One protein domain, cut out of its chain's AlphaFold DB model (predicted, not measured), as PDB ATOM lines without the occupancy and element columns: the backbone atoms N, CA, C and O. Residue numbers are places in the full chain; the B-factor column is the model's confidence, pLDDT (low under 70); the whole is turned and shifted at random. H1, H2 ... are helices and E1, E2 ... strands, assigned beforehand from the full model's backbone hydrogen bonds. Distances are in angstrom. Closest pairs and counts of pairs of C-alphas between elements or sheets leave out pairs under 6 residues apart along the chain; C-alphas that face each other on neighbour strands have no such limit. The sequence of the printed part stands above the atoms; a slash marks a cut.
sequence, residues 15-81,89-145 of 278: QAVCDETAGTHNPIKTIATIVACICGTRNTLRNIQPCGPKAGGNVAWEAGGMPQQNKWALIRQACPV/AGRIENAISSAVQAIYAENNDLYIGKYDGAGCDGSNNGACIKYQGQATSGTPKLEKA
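This is residues 15 to 81 and 89 to 145 of the 278 residues of the protein "Variant surface glycoprotein 1125.5593" of Trypanosoma brucei (UniProt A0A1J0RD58). With little regular structure, this is a loop-rich body: a small meander sheet, E1-E2-E3, each strand the antiparallel neighbour of the one before, with H1 and H2 beside E3, H3 beyond H2, and residues 89 to 98 of H4 sticking out. Of 124 printed residues, 47 are in four named helices, then three named strands, class mixed. It is compact, radius of gyration of the C-alphas 14.2 A, spans 38 by 37 by 24 A.

H1, residues 15 to 18, and H2, residues 31 to 39, only graze the sheet; the closest C-alphas of H2 and E3, residues 128 to 131, are Ile 38 and Cys 128, 4.5 A. H2 and H3, residues 69 to 76, only just touch, with 3 pairs of C-alphas within 8 A, the closest Cys 39 and Ile 75, 6.1 A. E2, residues 109 to 113, forms hairpins with E1, residues 103 to 106 (N 104 and O 111, 3.0 A), and E3 (N 129 and O 112, 2.8 A). Every O i to N i+4 pair is within hydrogen-bond range in H2 and in H4, residues 89 to 101; in H3, 3 of 4.

H1 begins at C-alpha 15 (44.755, 53.979, -9.909); H4 measures 18.5 A; E3 ends at C-alpha 131 (37.179, 55.751, -1.383).

Residues 82 to 88 are not printed, a gap of 18.9 A between C-alphas 81 and 89. Links H1 to H2, H2 to H3 and E2 to E3 are long. The pLDDT is under 70 at residues 80 to 81, 115 to 119 and 125 to 126.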
ATOM      1  N   GLN A  15      44.903  52.711 -10.630       91.50
ATOM      2  CA  GLN A  15      44.755  53.979  -9.909       91.50
ATOM      3  C   GLN A  15      43.336  54.527 -10.037       91.50
ATOM      4  O   GLN A  15      42.705  54.833  -9.038       91.50
ATOM      5  N   ALA A  16      42.823  54.581 -11.267       92.00
ATOM      6  CA  ALA A  16      41.501  55.115 -11.547       92.00
ATOM      7  C   ALA A  16      40.375  54.275 -10.935       92.00
ATOM      8  O   ALA A  16      39.313  54.825 -10.706       92.00
ATOM      9  N   VAL A  17      40.585  52.973 -10.704       94.06
ATOM     10  CA  VAL A  17      39.577  52.086 -10.098       94.06
ATOM     11  C   VAL A  17      39.685  52.033  -8.575       94.06
ATOM     12  O   VAL A  17      38.678  51.863  -7.906       94.06
ATOM     13  N   CYS A  18      40.893  52.099  -8.017       93.88
ATOM     14  CA  CYS A  18      41.145  51.832  -6.599       93.88
ATOM     15  C   CYS A  18      41.277  53.103  -5.751       93.88
ATOM     16  O   CYS A  18      41.156  53.015  -4.532       93.88
ATOM     17  N   ASP A  19      41.532  54.255  -6.372       92.25
ATOM     18  CA  ASP A  19      41.533  55.575  -5.738       92.25
ATOM     19  C   ASP A  19      40.361  56.389  -6.297       92.25
ATOM     20  O   ASP A  19      40.478  57.107  -7.292       92.25
ATOM     21  N   GLU A  20      39.187  56.184  -5.705       92.44
ATOM     22  CA  GLU A  20      37.946  56.809  -6.151       92.44
ATOM     23  C   GLU A  20      37.724  58.133  -5.415       92.44
ATOM     24  O   GLU A  20      37.308  58.159  -4.251       92.44
ATOM     25  N   THR A  21      37.973  59.228  -6.131       90.06
ATOM     26  CA  THR A  21      37.825  60.614  -5.668       90.06
ATOM     27  C   THR A  21      36.683  61.385  -6.340       90.06
ATOM     28  O   THR A  21      36.231  62.409  -5.838       90.06
ATOM     29  N   ALA A  22      36.215  60.924  -7.499       86.06
ATOM     30  CA  ALA A  22      35.227  61.589  -8.348       86.06
ATOM     31  C   ALA A  22      33.781  61.113  -8.102       86.06
ATOM     32  O   ALA A  22      32.839  61.721  -8.609       86.06
ATOM     33  N   GLY A  23      33.586  60.022  -7.354       86.44
ATOM     34  CA  GLY A  23      32.270  59.434  -7.083       86.44
ATOM     35  C   GLY A  23      31.607  58.812  -8.318       86.44
ATOM     36  O   GLY A  23      30.384  58.714  -8.379       86.44
ATOM     37  N   THR A  24      32.404  58.409  -9.306       89.62
ATOM     38  CA  THR A  24      31.940  57.894 -10.609       89.62
ATOM     39  C   THR A  24      31.695  56.388 -10.617       89.62
ATOM     40  O   THR A  24      30.967  55.871 -11.463       89.62
ATOM     41  N   HIS A  25      32.313  55.676  -9.683       93.94
ATOM     42  CA  HIS A  25      32.243  54.242  -9.512       93.94
ATOM     43  C   HIS A  25      32.415  53.878  -8.023       93.94
ATOM     44  O   HIS A  25      32.329  54.712  -7.116       93.94
ATOM     45  N   ASN A  26      32.542  52.583  -7.758       94.56
ATOM     46  CA  ASN A  26      32.495  51.988  -6.436       94.56
ATOM     47  C   ASN A  26      33.561  50.878  -6.307       94.56
ATOM     48  O   ASN A  26      33.298  49.728  -6.682       94.56
ATOM     49  N   PRO A  27      34.753  51.187  -5.764       94.06
ATOM     50  CA  PRO A  27      35.838  50.215  -5.602       94.06
ATOM     51  C   PRO A  27      35.512  49.067  -4.639       94.06
ATOM     52  O   PRO A  27      36.173  48.030  -4.678       94.06
ATOM     53  N   ILE A  28      34.499  49.225  -3.781       94.19
ATOM     54  CA  ILE A  28      34.111  48.222  -2.779       94.19
ATOM     55  C   ILE A  28      32.889  47.394  -3.191       94.19
ATOM     56  O   ILE A  28      32.445  46.544  -2.420       94.19
ATOM     57  N   LYS A  29      32.365  47.606  -4.408       90.69
ATOM     58  CA  LYS A  29      31.164  46.932  -4.927       90.69
ATOM     59  C   LYS A  29      31.266  45.411  -4.817       90.69
ATOM     60  O   LYS A  29      30.362  44.765  -4.302       90.69
ATOM     61  N   THR A  30      32.381  44.844  -5.281       86.88
ATOM     62  CA  THR A  30      32.599  43.393  -5.318       86.88
ATOM     63  C   THR A  30      33.882  42.996  -4.597       86.88
ATOM     64  O   THR A  30      34.887  43.708  -4.642       86.88
ATOM     65  N   ILE A  31      33.882  41.798  -4.004       88.38
ATOM     66  CA  ILE A  31      35.082  41.197  -3.394       88.38
ATOM     67  C   ILE A  31      36.217  41.094  -4.420       88.38
ATOM     68  O   ILE A  31      37.377  41.317  -4.091       88.38
ATOM     69  N   ALA A  32      35.897  40.795  -5.678       87.12
ATOM     70  CA  ALA A  32      36.902  40.666  -6.720       87.12
ATOM     71  C   ALA A  32      37.587  42.009  -7.042       87.12
ATOM     72  O   ALA A  32      38.806  42.032  -7.193       87.12
ATOM     73  N   THR A  33      36.861  43.133  -7.072       90.69
ATOM     74  CA  THR A  33      37.494  44.461  -7.187       90.69
ATOM     75  C   THR A  33      38.373  44.759  -5.979       90.69
ATOM     76  O   THR A  33      39.521  45.165  -6.159       90.69
ATOM     77  N   ILE A  34      37.885  44.472  -4.767       91.88
ATOM     78  CA  ILE A  34      38.654  44.659  -3.529       91.88
ATOM     79  C   ILE A  34      39.978  43.899  -3.597       91.88
ATOM     80  O   ILE A  34      41.045  44.494  -3.448       91.88
ATOM     81  N   VAL A  35      39.922  42.603  -3.905       90.12
ATOM     82  CA  VAL A  35      41.105  41.746  -4.032       90.12
ATOM     83  C   VAL A  35      42.040  42.253  -5.133       90.12
ATOM     84  O   VAL A  35      43.247  42.328  -4.916       90.12
ATOM     85  N   ALA A  36      41.518  42.649  -6.296       90.56
ATOM     86  CA  ALA A  36      42.345  43.184  -7.376       90.56
ATOM     87  C   ALA A  36      43.094  44.457  -6.955       90.56
ATOM     88  O   ALA A  36      44.260  44.631  -7.317       90.56
ATOM     89  N   CYS A  37      42.447  45.338  -6.191       92.00
ATOM     90  CA  CYS A  37      43.043  46.583  -5.724       92.00
ATOM     91  C   CYS A  37      44.118  46.354  -4.659       92.00
ATOM     92  O   CYS A  37      45.214  46.907  -4.777       92.00
ATOM     93  N   ILE A  38      43.845  45.523  -3.651       91.19
ATOM     94  CA  ILE A  38      44.783  45.309  -2.535       91.19
ATOM     95  C   ILE A  38      45.918  44.335  -2.883       91.19
ATOM     96  O   ILE A  38      46.982  44.384  -2.275       91.19
ATOM     97  N   CYS A  39      45.713  43.457  -3.869       89.56
ATOM     98  CA  CYS A  39      46.696  42.443  -4.253       89.56
ATOM     99  C   CYS A  39      47.372  42.700  -5.598       89.56
ATOM    100  O   CYS A  39      48.367  42.043  -5.896       89.56
ATOM    101  N   GLY A  40      46.841  43.598  -6.426       90.56
ATOM    102  CA  GLY A  40      47.423  43.954  -7.714       90.56
ATOM    103  C   GLY A  40      48.294  45.204  -7.631       90.56
ATOM    104  O   GLY A  40      48.073  46.093  -6.808       90.56
ATOM    105  N   THR A  41      49.266  45.289  -8.530       91.88
ATOM    106  CA  THR A  41      50.197  46.420  -8.632       91.88
ATOM    107  C   THR A  41      49.871  47.306  -9.831       91.88
ATOM    108  O   THR A  41      49.132  46.915 -10.741       91.88
ATOM    109  N   ARG A  42      50.429  48.522  -9.861       91.94
ATOM    110  CA  ARG A  42      50.386  49.371 -11.062       91.94
ATOM    111  C   ARG A  42      51.034  48.672 -12.264       91.94
ATOM    112  O   ARG A  42      51.926  47.842 -12.106       91.94
ATOM    113  N   ASN A  43      50.622  49.039 -13.477       92.88
ATOM    114  CA  ASN A  43      51.008  48.365 -14.728       92.88
ATOM    115  C   ASN A  43      52.532  48.287 -14.992       92.88
ATOM    116  O   ASN A  43      53.001  47.417 -15.736       92.88
ATOM    117  N   THR A  44      53.309  49.186 -14.385       91.38
ATOM    118  CA  THR A  44      54.773  49.252 -14.491       91.38
ATOM    119  C   THR A  44      55.516  48.412 -13.449       91.38
ATOM    120  O   THR A  44      56.707  48.172 -13.617       91.38
ATOM    121  N   LEU A  45      54.845  47.924 -12.400       90.25
ATOM    122  CA  LEU A  45      55.472  47.183 -11.306       90.25
ATOM    123  C   LEU A  45      55.140  45.689 -11.406       90.25
ATOM    124  O   LEU A  45      54.061  45.255 -11.018       90.25
ATOM    125  N   ARG A  46      56.068  44.896 -11.952       90.75
ATOM    126  CA  ARG A  46      55.813  43.502 -12.388       90.75
ATOM    127  C   ARG A  46      56.518  42.428 -11.556       90.75
ATOM    128  O   ARG A  46      56.389  41.248 -11.858       90.75
ATOM    129  N   ASN A  47      57.279  42.834 -10.549       87.25
ATOM    130  CA  ASN A  47      58.138  41.976  -9.731       87.25
ATOM    131  C   ASN A  47      57.730  41.957  -8.249       87.25
ATOM    132  O   ASN A  47      58.490  41.477  -7.415       87.25
ATOM    133  N   ILE A  48      56.551  42.485  -7.914       85.88
ATOM    134  CA  ILE A  48      56.017  42.515  -6.550       85.88
ATOM    135  C   ILE A  48      54.619  41.918  -6.557       85.88
ATOM    136  O   ILE A  48      53.808  42.247  -7.420       85.88
ATOM    137  N   GLN A  49      54.341  41.080  -5.561       87.75
ATOM    138  CA  GLN A  49      53.030  40.491  -5.324       87.75
ATOM    139  C   GLN A  49      52.568  40.822  -3.895       87.75
ATOM    140  O   GLN A  49      52.922  40.089  -2.974       87.75
ATOM    141  N   PRO A  50      51.789  41.904  -3.693       86.56
ATOM    142  CA  PRO A  50      51.413  42.402  -2.366       86.56
ATOM    143  C   PRO A  50      50.806  41.358  -1.419       86.56
ATOM    144  O   PRO A  50      51.166  41.309  -0.249       86.56
ATOM    145  N   CYS A  51      49.921  40.495  -1.924       85.69
ATOM    146  CA  CYS A  51      49.275  39.443  -1.129       85.69
ATOM    147  C   CYS A  51      49.989  38.082  -1.206       85.69
ATOM    148  O   CYS A  51      49.479  37.088  -0.701       85.69
ATOM    149  N   GLY A  52      51.116  38.002  -1.910       82.12
ATOM    150  CA  GLY A  52      51.767  36.746  -2.261       82.12
ATOM    151  C   GLY A  52      53.058  36.464  -1.503       82.12
ATOM    152  O   GLY A  52      53.407  37.160  -0.549       82.12
ATOM    153  N   PRO A  53      53.800  35.430  -1.933       77.88
ATOM    154  CA  PRO A  53      55.093  35.106  -1.349       77.88
ATOM    155  C   PRO A  53      56.114  36.229  -1.584       77.88
ATOM    156  O   PRO A  53      56.079  36.924  -2.598       77.88
ATOM    157  N   LYS A  54      57.099  36.342  -0.681       72.44
ATOM    158  CA  LYS A  54      58.173  37.355  -0.752       72.44
ATOM    159  C   LYS A  54      58.980  37.324  -2.052       72.44
ATOM    160  O   LYS A  54      59.471  38.364  -2.470       72.44
ATOM    161  N   ALA A  55      59.118  36.148  -2.672       74.88
ATOM    162  CA  ALA A  55      59.795  35.994  -3.962       74.88
ATOM    163  C   ALA A  55      59.113  36.794  -5.091       74.88
ATOM    164  O   ALA A  55      59.752  37.094  -6.096       74.88
ATOM    165  N   GLY A  56      57.847  37.180  -4.895       77.06
ATOM    166  CA  GLY A  56      57.085  38.011  -5.814       77.06
ATOM    167  C   GLY A  56      56.549  37.251  -7.025       77.06
ATOM    168  O   GLY A  56      56.841  36.081  -7.261       77.06
ATOM    169  N   GLY A  57      55.733  37.956  -7.800       86.50
ATOM    170  CA  GLY A  57      55.082  37.477  -9.010       86.50
ATOM    171  C   GLY A  57      54.490  38.656  -9.777       86.50
ATOM    172  O   GLY A  57      54.324  39.745  -9.224       86.50
ATOM    173  N   ASN A  58      54.182  38.469 -11.062       92.44
ATOM    174  CA  ASN A  58      53.616  39.542 -11.877       92.44
ATOM    175  C   ASN A  58      52.096  39.629 -11.701       92.44
ATOM    176  O   ASN A  58      51.342  38.920 -12.367       92.44
ATOM    177  N   VAL A  59      51.659  40.549 -10.846       91.94
ATOM    178  CA  VAL A  59      50.241  40.870 -10.601       91.94
ATOM    179  C   VAL A  59      49.867  42.281 -11.062       91.94
ATOM    180  O   VAL A  59      48.899  42.873 -10.584       91.94
ATOM    181  N   ALA A  60      50.632  42.820 -12.012       93.94
ATOM    182  CA  ALA A  60      50.413  44.154 -12.553       93.94
ATOM    183  C   ALA A  60      49.069  44.248 -13.279       93.94
ATOM    184  O   ALA A  60      48.749  43.410 -14.125       93.94
ATOM    185  N   TRP A  61      48.307  45.301 -13.008       94.38
ATOM    186  CA  TRP A  61      47.117  45.636 -13.785       94.38
ATOM    187  C   TRP A  61      47.468  45.973 -15.237       94.38
ATOM    188  O   TRP A  61      48.616  46.287 -15.567       94.38
ATOM    189  N   GLU A  62      46.468  45.928 -16.109       93.88
ATOM    190  CA  GLU A  62      46.603  46.502 -17.443       93.88
ATOM    191  C   GLU A  62      46.501  48.029 -17.367       93.88
ATOM    192  O   GLU A  62      45.967  48.591 -16.409       93.88
ATOM    193  N   ALA A  63      47.010  48.729 -18.385       92.12
ATOM    194  CA  ALA A  63      46.973  50.195 -18.407       92.12
ATOM    195  C   ALA A  63      45.535  50.752 -18.330       92.12
ATOM    196  O   ALA A  63      45.299  51.754 -17.664       92.12
ATOM    197  N   GLY A  64      44.583  50.076 -18.979       91.94
ATOM    198  CA  GLY A  64      43.165  50.447 -19.022       91.94
ATOM    199  C   GLY A  64      42.232  49.354 -18.506       91.94
ATOM    200  O   GLY A  64      41.095  49.265 -18.956       91.94
ATOM    201  N   GLY A  65      42.706  48.467 -17.627       91.38
ATOM    202  CA  GLY A  65      41.854  47.394 -17.129       91.38
ATOM    203  C   GLY A  65      42.457  46.562 -16.008       91.38
ATOM    204  O   GLY A  65      43.635  46.670 -15.662       91.38
ATOM    205  N   MET A  66      41.621  45.680 -15.468       89.69
ATOM    206  CA  MET A  66      42.022  44.713 -14.450       89.69
ATOM    207  C   MET A  66      43.075  43.714 -14.952       89.69
ATOM    208  O   MET A  66      43.193  43.511 -16.163       89.69
ATOM    209  N   PRO A  67      43.805  43.043 -14.038       90.06
ATOM    210  CA  PRO A  67      44.782  42.020 -14.394       90.06
ATOM    211  C   PRO A  67      44.199  40.924 -15.298       90.06
ATOM    212  O   PRO A  67      43.053  40.500 -15.137       90.06
ATOM    213  N   GLN A  68      45.013  40.430 -16.232       88.62
ATOM    214  CA  GLN A  68      44.662  39.290 -17.085       88.62
ATOM    215  C   GLN A  68      44.536  37.984 -16.285       88.62
ATOM    216  O   GLN A  68      45.006  37.865 -15.153       88.62
ATOM    217  N   GLN A  69      43.922  36.971 -16.898       86.06
ATOM    218  CA  GLN A  69      43.579  35.701 -16.250       86.06
ATOM    219  C   GLN A  69      44.772  34.996 -15.577       86.06
ATOM    220  O   GLN A  69      44.645  34.485 -14.464       86.06
ATOM    221  N   ASN A  70      45.945  34.987 -16.215       86.06
ATOM    222  CA  ASN A  70      47.158  34.383 -15.653       86.06
ATOM    223  C   ASN A  70      47.649  35.116 -14.391       86.06
ATOM    224  O   ASN A  70      48.086  34.479 -13.436       86.06
ATOM    225  N   LYS A  71      47.525  36.447 -14.352       90.62
ATOM    226  CA  LYS A  71      47.858  37.267 -13.180       90.62
ATOM    227  C   LYS A  71      46.843  37.057 -12.056       90.62
ATOM    228  O   LYS A  71      47.213  36.981 -10.890       90.62
ATOM    229  N   TRP A  72      45.572  36.867 -12.408       84.81
ATOM    230  CA  TRP A  72      44.518  36.501 -11.462       84.81
ATOM    231  C   TRP A  72      44.768  35.166 -10.759       84.81
ATOM    232  O   TRP A  72      44.420  35.016  -9.588       84.81
ATOM    233  N   ALA A  73      45.391  34.199 -11.435       84.56
ATOM    234  CA  ALA A  73      45.802  32.958 -10.787       84.56
ATOM    235  C   ALA A  73      46.801  33.227  -9.650       84.56
ATOM    236  O   ALA A  73      46.605  32.710  -8.555       84.56
ATOM    237  N   LEU A  74      47.798  34.093  -9.874       87.38
ATOM    238  CA  LEU A  74      48.766  34.500  -8.848       87.38
ATOM    239  C   LEU A  74      48.099  35.275  -7.706       87.38
ATOM    240  O   LEU A  74      48.350  34.987  -6.541       87.38
ATOM    241  N   ILE A  75      47.199  36.209  -8.022       85.75
ATOM    242  CA  ILE A  75      46.447  36.970  -7.012       85.75
ATOM    243  C   ILE A  75      45.665  36.027  -6.083       85.75
ATOM    244  O   ILE A  75      45.693  36.197  -4.867       85.75
ATOM    245  N   ARG A  76      45.017  34.994  -6.637       80.50
ATOM    246  CA  ARG A  76      44.225  34.033  -5.852       80.50
ATOM    247  C   ARG A  76      45.050  33.035  -5.044       80.50
ATOM    248  O   ARG A  76      44.490  32.429  -4.139       80.50
ATOM    249  N   GLN A  77      46.348  32.869  -5.308       77.06
ATOM    250  CA  GLN A  77      47.206  32.001  -4.482       77.06
ATOM    251  C   GLN A  77      47.297  32.475  -3.027       77.06
ATOM    252  O   GLN A  77      47.576  31.675  -2.141       77.06
ATOM    253  N   ALA A  78      47.041  33.761  -2.779       70.44
ATOM    254  CA  ALA A  78      46.968  34.325  -1.437       70.44
ATOM    255  C   ALA A  78      45.773  33.801  -0.623       70.44
ATOM    256  O   ALA A  78      45.775  33.867   0.606       70.44
ATOM    257  N   CYS A  79      44.725  33.312  -1.291       71.88
ATOM    258  CA  CYS A  79      43.537  32.818  -0.618       71.88
ATOM    259  C   CYS A  79      43.830  31.439  -0.004       71.88
ATOM    260  O   CYS A  79      44.238  30.528  -0.728       71.88
ATOM    261  N   PRO A  80      43.595  31.237   1.306       67.69
ATOM    262  CA  PRO A  80      43.818  29.943   1.933       67.69
ATOM    263  C   PRO A  80      42.907  28.883   1.308       67.69
ATOM    264  O   PRO A  80      41.687  29.058   1.231       67.69
ATOM    265  N   VAL A  81      43.499  27.760   0.896       68.38
ATOM    266  CA  VAL A  81      42.745  26.578   0.467       68.38
ATOM    267  C   VAL A  81      42.084  25.986   1.708       68.38
ATOM    268  O   VAL A  81      42.767  25.513   2.614       68.38
ATOM    269  N   ALA A  89      26.425  28.808   8.255       85.75
ATOM    270  CA  ALA A  89      26.046  30.189   8.555       85.75
ATOM    271  C   ALA A  89      27.141  30.900   9.369       85.75
ATOM    272  O   ALA A  89      27.696  31.912   8.940       85.75
ATOM    273  N   GLY A  90      27.572  30.285  10.478       82.81
ATOM    274  CA  GLY A  90      28.617  30.848  11.338       82.81
ATOM    275  C   GLY A  90      29.971  31.042  10.637       82.81
ATOM    276  O   GLY A  90      30.700  31.980  10.953       82.81
ATOM    277  N   ARG A  91      30.327  30.204   9.648       83.12
ATOM    278  CA  ARG A  91      31.562  30.402   8.863       83.12
ATOM    279  C   ARG A  91      31.477  31.638   7.969       83.12
ATOM    280  O   ARG A  91      32.490  32.322   7.826       83.12
ATOM    281  N   ILE A  92      30.316  31.908   7.371       85.25
ATOM    282  CA  ILE A  92      30.103  33.106   6.547       85.25
ATOM    283  C   ILE A  92      30.120  34.353   7.427       85.25
ATOM    284  O   ILE A  92      30.840  35.297   7.120       85.25
ATOM    285  N   GLU A  93      29.418  34.336   8.555       87.88
ATOM    286  CA  GLU A  93      29.336  35.484   9.467       87.88
ATOM    287  C   GLU A  93      30.697  35.875  10.037       87.88
ATOM    288  O   GLU A  93      31.066  37.050  10.030       87.88
ATOM    289  N   ASN A  94      31.500  34.886  10.436       84.44
ATOM    290  CA  ASN A  94      32.871  35.129  10.877       84.44
ATOM    291  C   ASN A  94      33.739  35.720   9.755       84.44
ATOM    292  O   ASN A  94      34.567  36.598  10.011       84.44
ATOM    293  N   ALA A  95      33.558  35.265   8.510       84.88
ATOM    294  CA  ALA A  95      34.283  35.805   7.362       84.88
ATOM    295  C   ALA A  95      33.861  37.249   7.044       84.88
ATOM    296  O   ALA A  95      34.735  38.084   6.820       84.88
ATOM    297  N   ILE A  96      32.560  37.557   7.090       87.31
ATOM    298  CA  ILE A  96      32.030  38.921   6.940       87.31
ATOM    299  C   ILE A  96      32.612  39.829   8.021       87.31
ATOM    300  O   ILE A  96      33.170  40.873   7.699       87.31
ATOM    301  N   SER A  97      32.544  39.416   9.291       85.00
ATOM    302  CA  SER A  97      33.068  40.202  10.413       85.00
ATOM    303  C   SER A  97      34.565  40.484  10.258       85.00
ATOM    304  O   SER A  97      34.999  41.626  10.398       85.00
ATOM    305  N   SER A  98      35.348  39.473   9.865       83.31
ATOM    306  CA  SER A  98      36.786  39.636   9.607       83.31
ATOM    307  C   SER A  98      37.058  40.600   8.447       83.31
ATOM    308  O   SER A  98      37.964  41.425   8.531       83.31
ATOM    309  N   ALA A  99      36.280  40.509   7.366       86.94
ATOM    310  CA  ALA A  99      36.431  41.377   6.203       86.94
ATOM    311  C   ALA A  99      36.076  42.834   6.530       86.94
ATOM    312  O   ALA A  99      36.820  43.735   6.159       86.94
ATOM    313  N   VAL A 100      34.983  43.064   7.263       88.62
ATOM    314  CA  VAL A 100      34.551  44.402   7.689       88.62
ATOM    315  C   VAL A 100      35.574  45.050   8.620       88.62
ATOM    316  O   VAL A 100      35.875  46.225   8.455       88.62
ATOM    317  N   GLN A 101      36.170  44.290   9.544       87.94
ATOM    318  CA  GLN A 101      37.217  44.800  10.443       87.94
ATOM    319  C   GLN A 101      38.509  45.207   9.717       87.94
ATOM    320  O   GLN A 101      39.290  45.989  10.253       87.94
ATOM    321  N   ALA A 102      38.747  44.696   8.506       87.31
ATOM    322  CA  ALA A 102      39.879  45.108   7.677       87.31
ATOM    323  C   ALA A 102      39.631  46.434   6.931       87.31
ATOM    324  O   ALA A 102      40.551  46.962   6.301       87.31
ATOM    325  N   ILE A 103      38.402  46.958   6.978       92.38
ATOM    326  CA  ILE A 103      38.021  48.252   6.417       92.38
ATOM    327  C   ILE A 103      38.154  49.294   7.521       92.38
ATOM    328  O   ILE A 103      37.584  49.150   8.601       92.38
ATOM    329  N   TYR A 104      38.884  50.364   7.241       92.69
ATOM    330  CA  TYR A 104      39.107  51.436   8.202       92.69
ATOM    331  C   TYR A 104      38.884  52.793   7.549       92.69
ATOM    332  O   TYR A 104      38.766  52.909   6.329       92.69
ATOM    333  N   ALA A 105      38.771  53.827   8.374       92.50
ATOM    334  CA  ALA A 105      38.622  55.193   7.912       92.50
ATOM    335  C   ALA A 105      39.826  56.027   8.336       92.50
ATOM    336  O   ALA A 105      40.376  55.844   9.421       92.50
ATOM    337  N   GLU A 106      40.172  56.991   7.497       88.25
ATOM    338  CA  GLU A 106      41.068  58.083   7.850       88.25
ATOM    339  C   GLU A 106      40.416  59.380   7.366       88.25
ATOM    340  O   GLU A 106      40.085  59.530   6.187       88.25
ATOM    341  N   ASN A 107      40.173  60.311   8.292       87.88
ATOM    342  CA  ASN A 107      39.341  61.492   8.058       87.88
ATOM    343  C   ASN A 107      37.933  61.111   7.548       87.88
ATOM    344  O   ASN A 107      37.181  60.427   8.244       87.88
ATOM    345  N   ASN A 108      37.573  61.563   6.345       92.00
ATOM    346  CA  ASN A 108      36.282  61.297   5.703       92.00
ATOM    347  C   ASN A 108      36.363  60.204   4.627       92.00
ATOM    348  O   ASN A 108      35.378  59.966   3.924       92.00
ATOM    349  N   ASP A 109      37.508  59.534   4.505       92.19
ATOM    350  CA  ASP A 109      37.770  58.564   3.449       92.19
ATOM    351  C   ASP A 109      37.826  57.146   4.020       92.19
ATOM    352  O   ASP A 109      38.300  56.915   5.135       92.19
ATOM    353  N   LEU A 110      37.329  56.192   3.234       93.94
ATOM    354  CA  LEU A 110      37.388  54.765   3.534       93.94
ATOM    355  C   LEU A 110      38.617  54.154   2.874       93.94
ATOM    356  O   LEU A 110      38.880  54.404   1.696       93.94
ATOM    357  N   TYR A 111      39.314  53.297   3.611       93.19
ATOM    358  CA  TYR A 111      40.481  52.571   3.141       93.19
ATOM    359  C   TYR A 111      40.341  51.064   3.358       93.19
ATOM    360  O   TYR A 111      39.741  50.599   4.327       93.19
ATOM    361  N   ILE A 112      40.926  50.297   2.437       92.94
ATOM    362  CA  ILE A 112      41.076  48.840   2.551       92.94
ATOM    363  C   ILE A 112      42.483  48.461   2.108       92.94
ATOM    364  O   ILE A 112      42.930  48.886   1.045       92.94
ATOM    365  N   GLY A 113      43.156  47.602   2.870       86.88
ATOM    366  CA  GLY A 113      44.525  47.183   2.577       86.88
ATOM    367  C   GLY A 113      45.566  48.130   3.170       86.88
ATOM    368  O   GLY A 113      45.248  49.019   3.953       86.88
ATOM    369  N   LYS A 114      46.840  47.907   2.844       76.12
ATOM    370  CA  LYS A 114      47.940  48.652   3.464       76.12
ATOM    371  C   LYS A 114      48.081  50.036   2.828       76.12
ATOM    372  O   LYS A 114      48.447  50.132   1.657       76.12
ATOM    373  N   TYR A 115      47.866  51.073   3.628       69.81
ATOM    374  CA  TYR A 115      48.239  52.454   3.336       69.81
ATOM    375  C   TYR A 115      49.438  52.841   4.205       69.81
ATOM    376  O   TYR A 115      49.420  52.612   5.414       69.81
ATOM    377  N   ASP A 116      50.489  53.395   3.607       66.75
ATOM    378  CA  ASP A 116      51.706  53.804   4.318       66.75
ATOM    379  C   ASP A 116      51.955  55.323   4.271       66.75
ATOM    380  O   ASP A 116      53.052  55.789   4.567       66.75
ATOM    381  N   GLY A 117      50.932  56.104   3.906       62.97
ATOM    382  CA  GLY A 117      51.002  57.564   3.829       62.97
ATOM    383  C   GLY A 117      51.639  58.114   2.547       62.97
ATOM    384  O   GLY A 117      51.510  59.309   2.293       62.97
ATOM    385  N   ALA A 118      52.271  57.278   1.710       67.25
ATOM    386  CA  ALA A 118      52.867  57.700   0.436       67.25
ATOM    387  C   ALA A 118      51.916  57.560  -0.773       67.25
ATOM    388  O   ALA A 118      52.270  57.959  -1.884       67.25
ATOM    389  N   GLY A 119      50.712  57.017  -0.564       69.00
ATOM    390  CA  GLY A 119      49.656  56.918  -1.574       69.00
ATOM    391  C   GLY A 119      49.086  55.509  -1.737       69.00
ATOM    392  O   GLY A 119      49.591  54.534  -1.187       69.00
ATOM    393  N   CYS A 120      48.003  55.412  -2.511       80.94
ATOM    394  CA  CYS A 120      47.268  54.171  -2.757       80.94
ATOM    395  C   CYS A 120      47.472  53.629  -4.180       80.94
ATOM    396  O   CYS A 120      46.555  53.093  -4.804       80.94
ATOM    397  N   ASP A 121      48.682  53.787  -4.719       81.31
ATOM    398  CA  ASP A 121      48.958  53.666  -6.154       81.31
ATOM    399  C   ASP A 121      49.362  52.264  -6.627       81.31
ATOM    400  O   ASP A 121      49.444  52.003  -7.829       81.31
ATOM    401  N   GLY A 122      49.534  51.315  -5.706       76.88
ATOM    402  CA  GLY A 122      49.954  49.957  -6.042       76.88
ATOM    403  C   GLY A 122      51.432  49.892  -6.406       76.88
ATOM    404  O   GLY A 122      51.816  49.060  -7.234       76.88
ATOM    405  N   SER A 123      52.229  50.810  -5.854       80.06
ATOM    406  CA  SER A 123      53.689  50.786  -5.873       80.06
ATOM    407  C   SER A 123      54.262  49.896  -4.759       80.06
ATOM    408  O   SER A 123      53.557  49.084  -4.162       80.06
ATOM    409  N   ASN A 124      55.557  50.050  -4.469       71.00
ATOM    410  CA  ASN A 124      56.233  49.361  -3.366       71.00
ATOM    411  C   ASN A 124      55.654  49.732  -1.988       71.00
ATOM    412  O   ASN A 124      55.832  48.984  -1.030       71.00
ATOM    413  N   ASN A 125      54.991  50.887  -1.912       59.78
ATOM    414  CA  ASN A 125      54.606  51.556  -0.677       59.78
ATOM    415  C   ASN A 125      53.196  51.131  -0.210       59.78
ATOM    416  O   ASN A 125      52.981  50.813   0.961       59.78
ATOM    417  N   GLY A 126      52.254  50.916  -1.134       67.06
ATOM    418  CA  GLY A 126      50.929  50.418  -0.761       67.06
ATOM    419  C   GLY A 126      50.076  49.958  -1.934       67.06
ATOM    420  O   GLY A 126      49.945  50.653  -2.942       67.06
ATOM    421  N   ALA A 127      49.454  48.789  -1.779       86.75
ATOM    422  CA  ALA A 127      48.331  48.349  -2.592       86.75
ATOM    423  C   ALA A 127      47.078  48.356  -1.707       86.75
ATOM    424  O   ALA A 127      46.898  47.501  -0.839       86.75
ATOM    425  N   CYS A 128      46.237  49.363  -1.908       91.31
ATOM    426  CA  CYS A 128      45.018  49.577  -1.143       91.31
ATOM    427  C   CYS A 128      43.857  50.034  -2.042       91.31
ATOM    428  O   CYS A 128      44.018  50.196  -3.259       91.31
ATOM    429  N   ILE A 129      42.708  50.256  -1.409       93.81
ATOM    430  CA  ILE A 129      41.616  51.101  -1.888       93.81
ATOM    431  C   ILE A 129      41.602  52.387  -1.067       93.81
ATOM    432  O   ILE A 129      41.769  52.324   0.150       93.81
ATOM    433  N   LYS A 130      41.328  53.511  -1.730       93.69
ATOM    434  CA  LYS A 130      40.867  54.761  -1.130       93.69
ATOM    435  C   LYS A 130      39.520  55.121  -1.756       93.69
ATOM    436  O   LYS A 130      39.398  55.178  -2.976       93.69
ATOM    437  N   TYR A 131      38.505  55.349  -0.927       94.88
ATOM    438  CA  TYR A 131      37.179  55.751  -1.383       94.88
ATOM    439  C   TYR A 131      36.747  57.039  -0.681       94.88
ATOM    440  O   TYR A 131      36.361  57.045   0.494       94.88
ATOM    441  N   GLN A 132      36.838  58.144  -1.421       94.31
ATOM    442  CA  GLN A 132      36.650  59.480  -0.884       94.31
ATOM    443  C   GLN A 132      35.218  59.718  -0.385       94.31
ATOM    444  O   GLN A 132      34.227  59.335  -1.020       94.31
ATOM    445  N   GLY A 133      35.101  60.358   0.781       94.06
ATOM    446  CA  GLY A 133      33.811  60.720   1.383       94.06
ATOM    447  C   GLY A 133      32.966  59.530   1.864       94.06
ATOM    448  O   GLY A 133      31.803  59.706   2.255       94.06
ATOM    449  N   GLN A 134      33.518  58.313   1.824       95.38
ATOM    450  CA  GLN A 134      32.858  57.096   2.297       95.38
ATOM    451  C   GLN A 134      33.201  56.757   3.748       95.38
ATOM    452  O   GLN A 134      33.124  55.605   4.154       95.38
ATOM    453  N   ALA A 135      33.527  57.755   4.561       94.94
ATOM    454  CA  ALA A 135      33.512  57.631   6.007       94.94
ATOM    455  C   ALA A 135      32.806  58.830   6.648       94.94
ATOM    456  O   ALA A 135      32.574  59.870   6.026       94.94
ATOM    457  N   THR A 136      32.390  58.681   7.900       93.38
ATOM    458  CA  THR A 136      31.863  59.778   8.719       93.38
ATOM    459  C   THR A 136      32.317  59.570  10.150       93.38
ATOM    460  O   THR A 136      32.132  58.491  10.705       93.38
ATOM    461  N   SER A 137      32.956  60.590  10.725       87.56
ATOM    462  CA  SER A 137      33.472  60.553  12.100       87.56
ATOM    463  C   SER A 137      34.345  59.318  12.385       87.56
ATOM    464  O   SER A 137      34.181  58.660  13.408       87.56
ATOM    465  N   GLY A 138      35.232  58.956  11.449       86.31
ATOM    466  CA  GLY A 138      36.112  57.788  11.585       86.31
ATOM    467  C   GLY A 138      35.428  56.426  11.401       86.31
ATOM    468  O   GLY A 138      36.056  55.400  11.638       86.31
ATOM    469  N   THR A 139      34.168  56.393  10.961       91.62
ATOM    470  CA  THR A 139      33.436  55.149  10.673       91.62
ATOM    471  C   THR A 139      33.258  54.963   9.160       91.62
ATOM    472  O   THR A 139      32.669  55.842   8.522       91.62
ATOM    473  N   PRO A 140      33.744  53.853   8.566       94.38
ATOM    474  CA  PRO A 140      33.514  53.518   7.160       94.38
ATOM    475  C   PRO A 140      32.031  53.317   6.815       94.38
ATOM    476  O   PRO A 140      31.291  52.678   7.559       94.38
ATOM    477  N   LYS A 141      31.621  53.808   5.645       95.00
ATOM    478  CA  LYS A 141      30.306  53.599   5.026       95.00
ATOM    479  C   LYS A 141      30.340  52.351   4.155       95.00
ATOM    480  O   LYS A 141      31.093  52.287   3.182       95.00
ATOM    481  N   LEU A 142      29.546  51.348   4.513       92.12
ATOM    482  CA  LEU A 142      29.567  50.028   3.875       92.12
ATOM    483  C   LEU A 142      28.341  49.761   2.996       92.12
ATOM    484  O   LEU A 142      28.244  48.701   2.389       92.12
ATOM    485  N   GLU A 143      27.429  50.722   2.862       92.75
ATOM    486  CA  GLU A 143      26.171  50.581   2.113       92.75
ATOM    487  C   GLU A 143      26.414  50.319   0.621       92.75
ATOM    488  O   GLU A 143      25.562  49.784  -0.082       92.75
ATOM    489  N   LYS A 144      27.600  50.688   0.133       89.56
ATOM    490  CA  LYS A 144      28.033  50.464  -1.245       89.56
ATOM    491  C   LYS A 144      28.705  49.101  -1.459       89.56
ATOM    492  O   LYS A 144      28.972  48.734  -2.601       89.56
ATOM    493  N   ALA A 145      28.991  48.332  -0.414       89.19
ATOM    494  CA  ALA A 145      29.541  46.988  -0.551       89.19
ATOM    495  C   ALA A 145      28.419  45.973  -0.815       89.19
ATOM    496  O   ALA A 145      27.899  45.356   0.108       89.19
TER     497      ALA A 145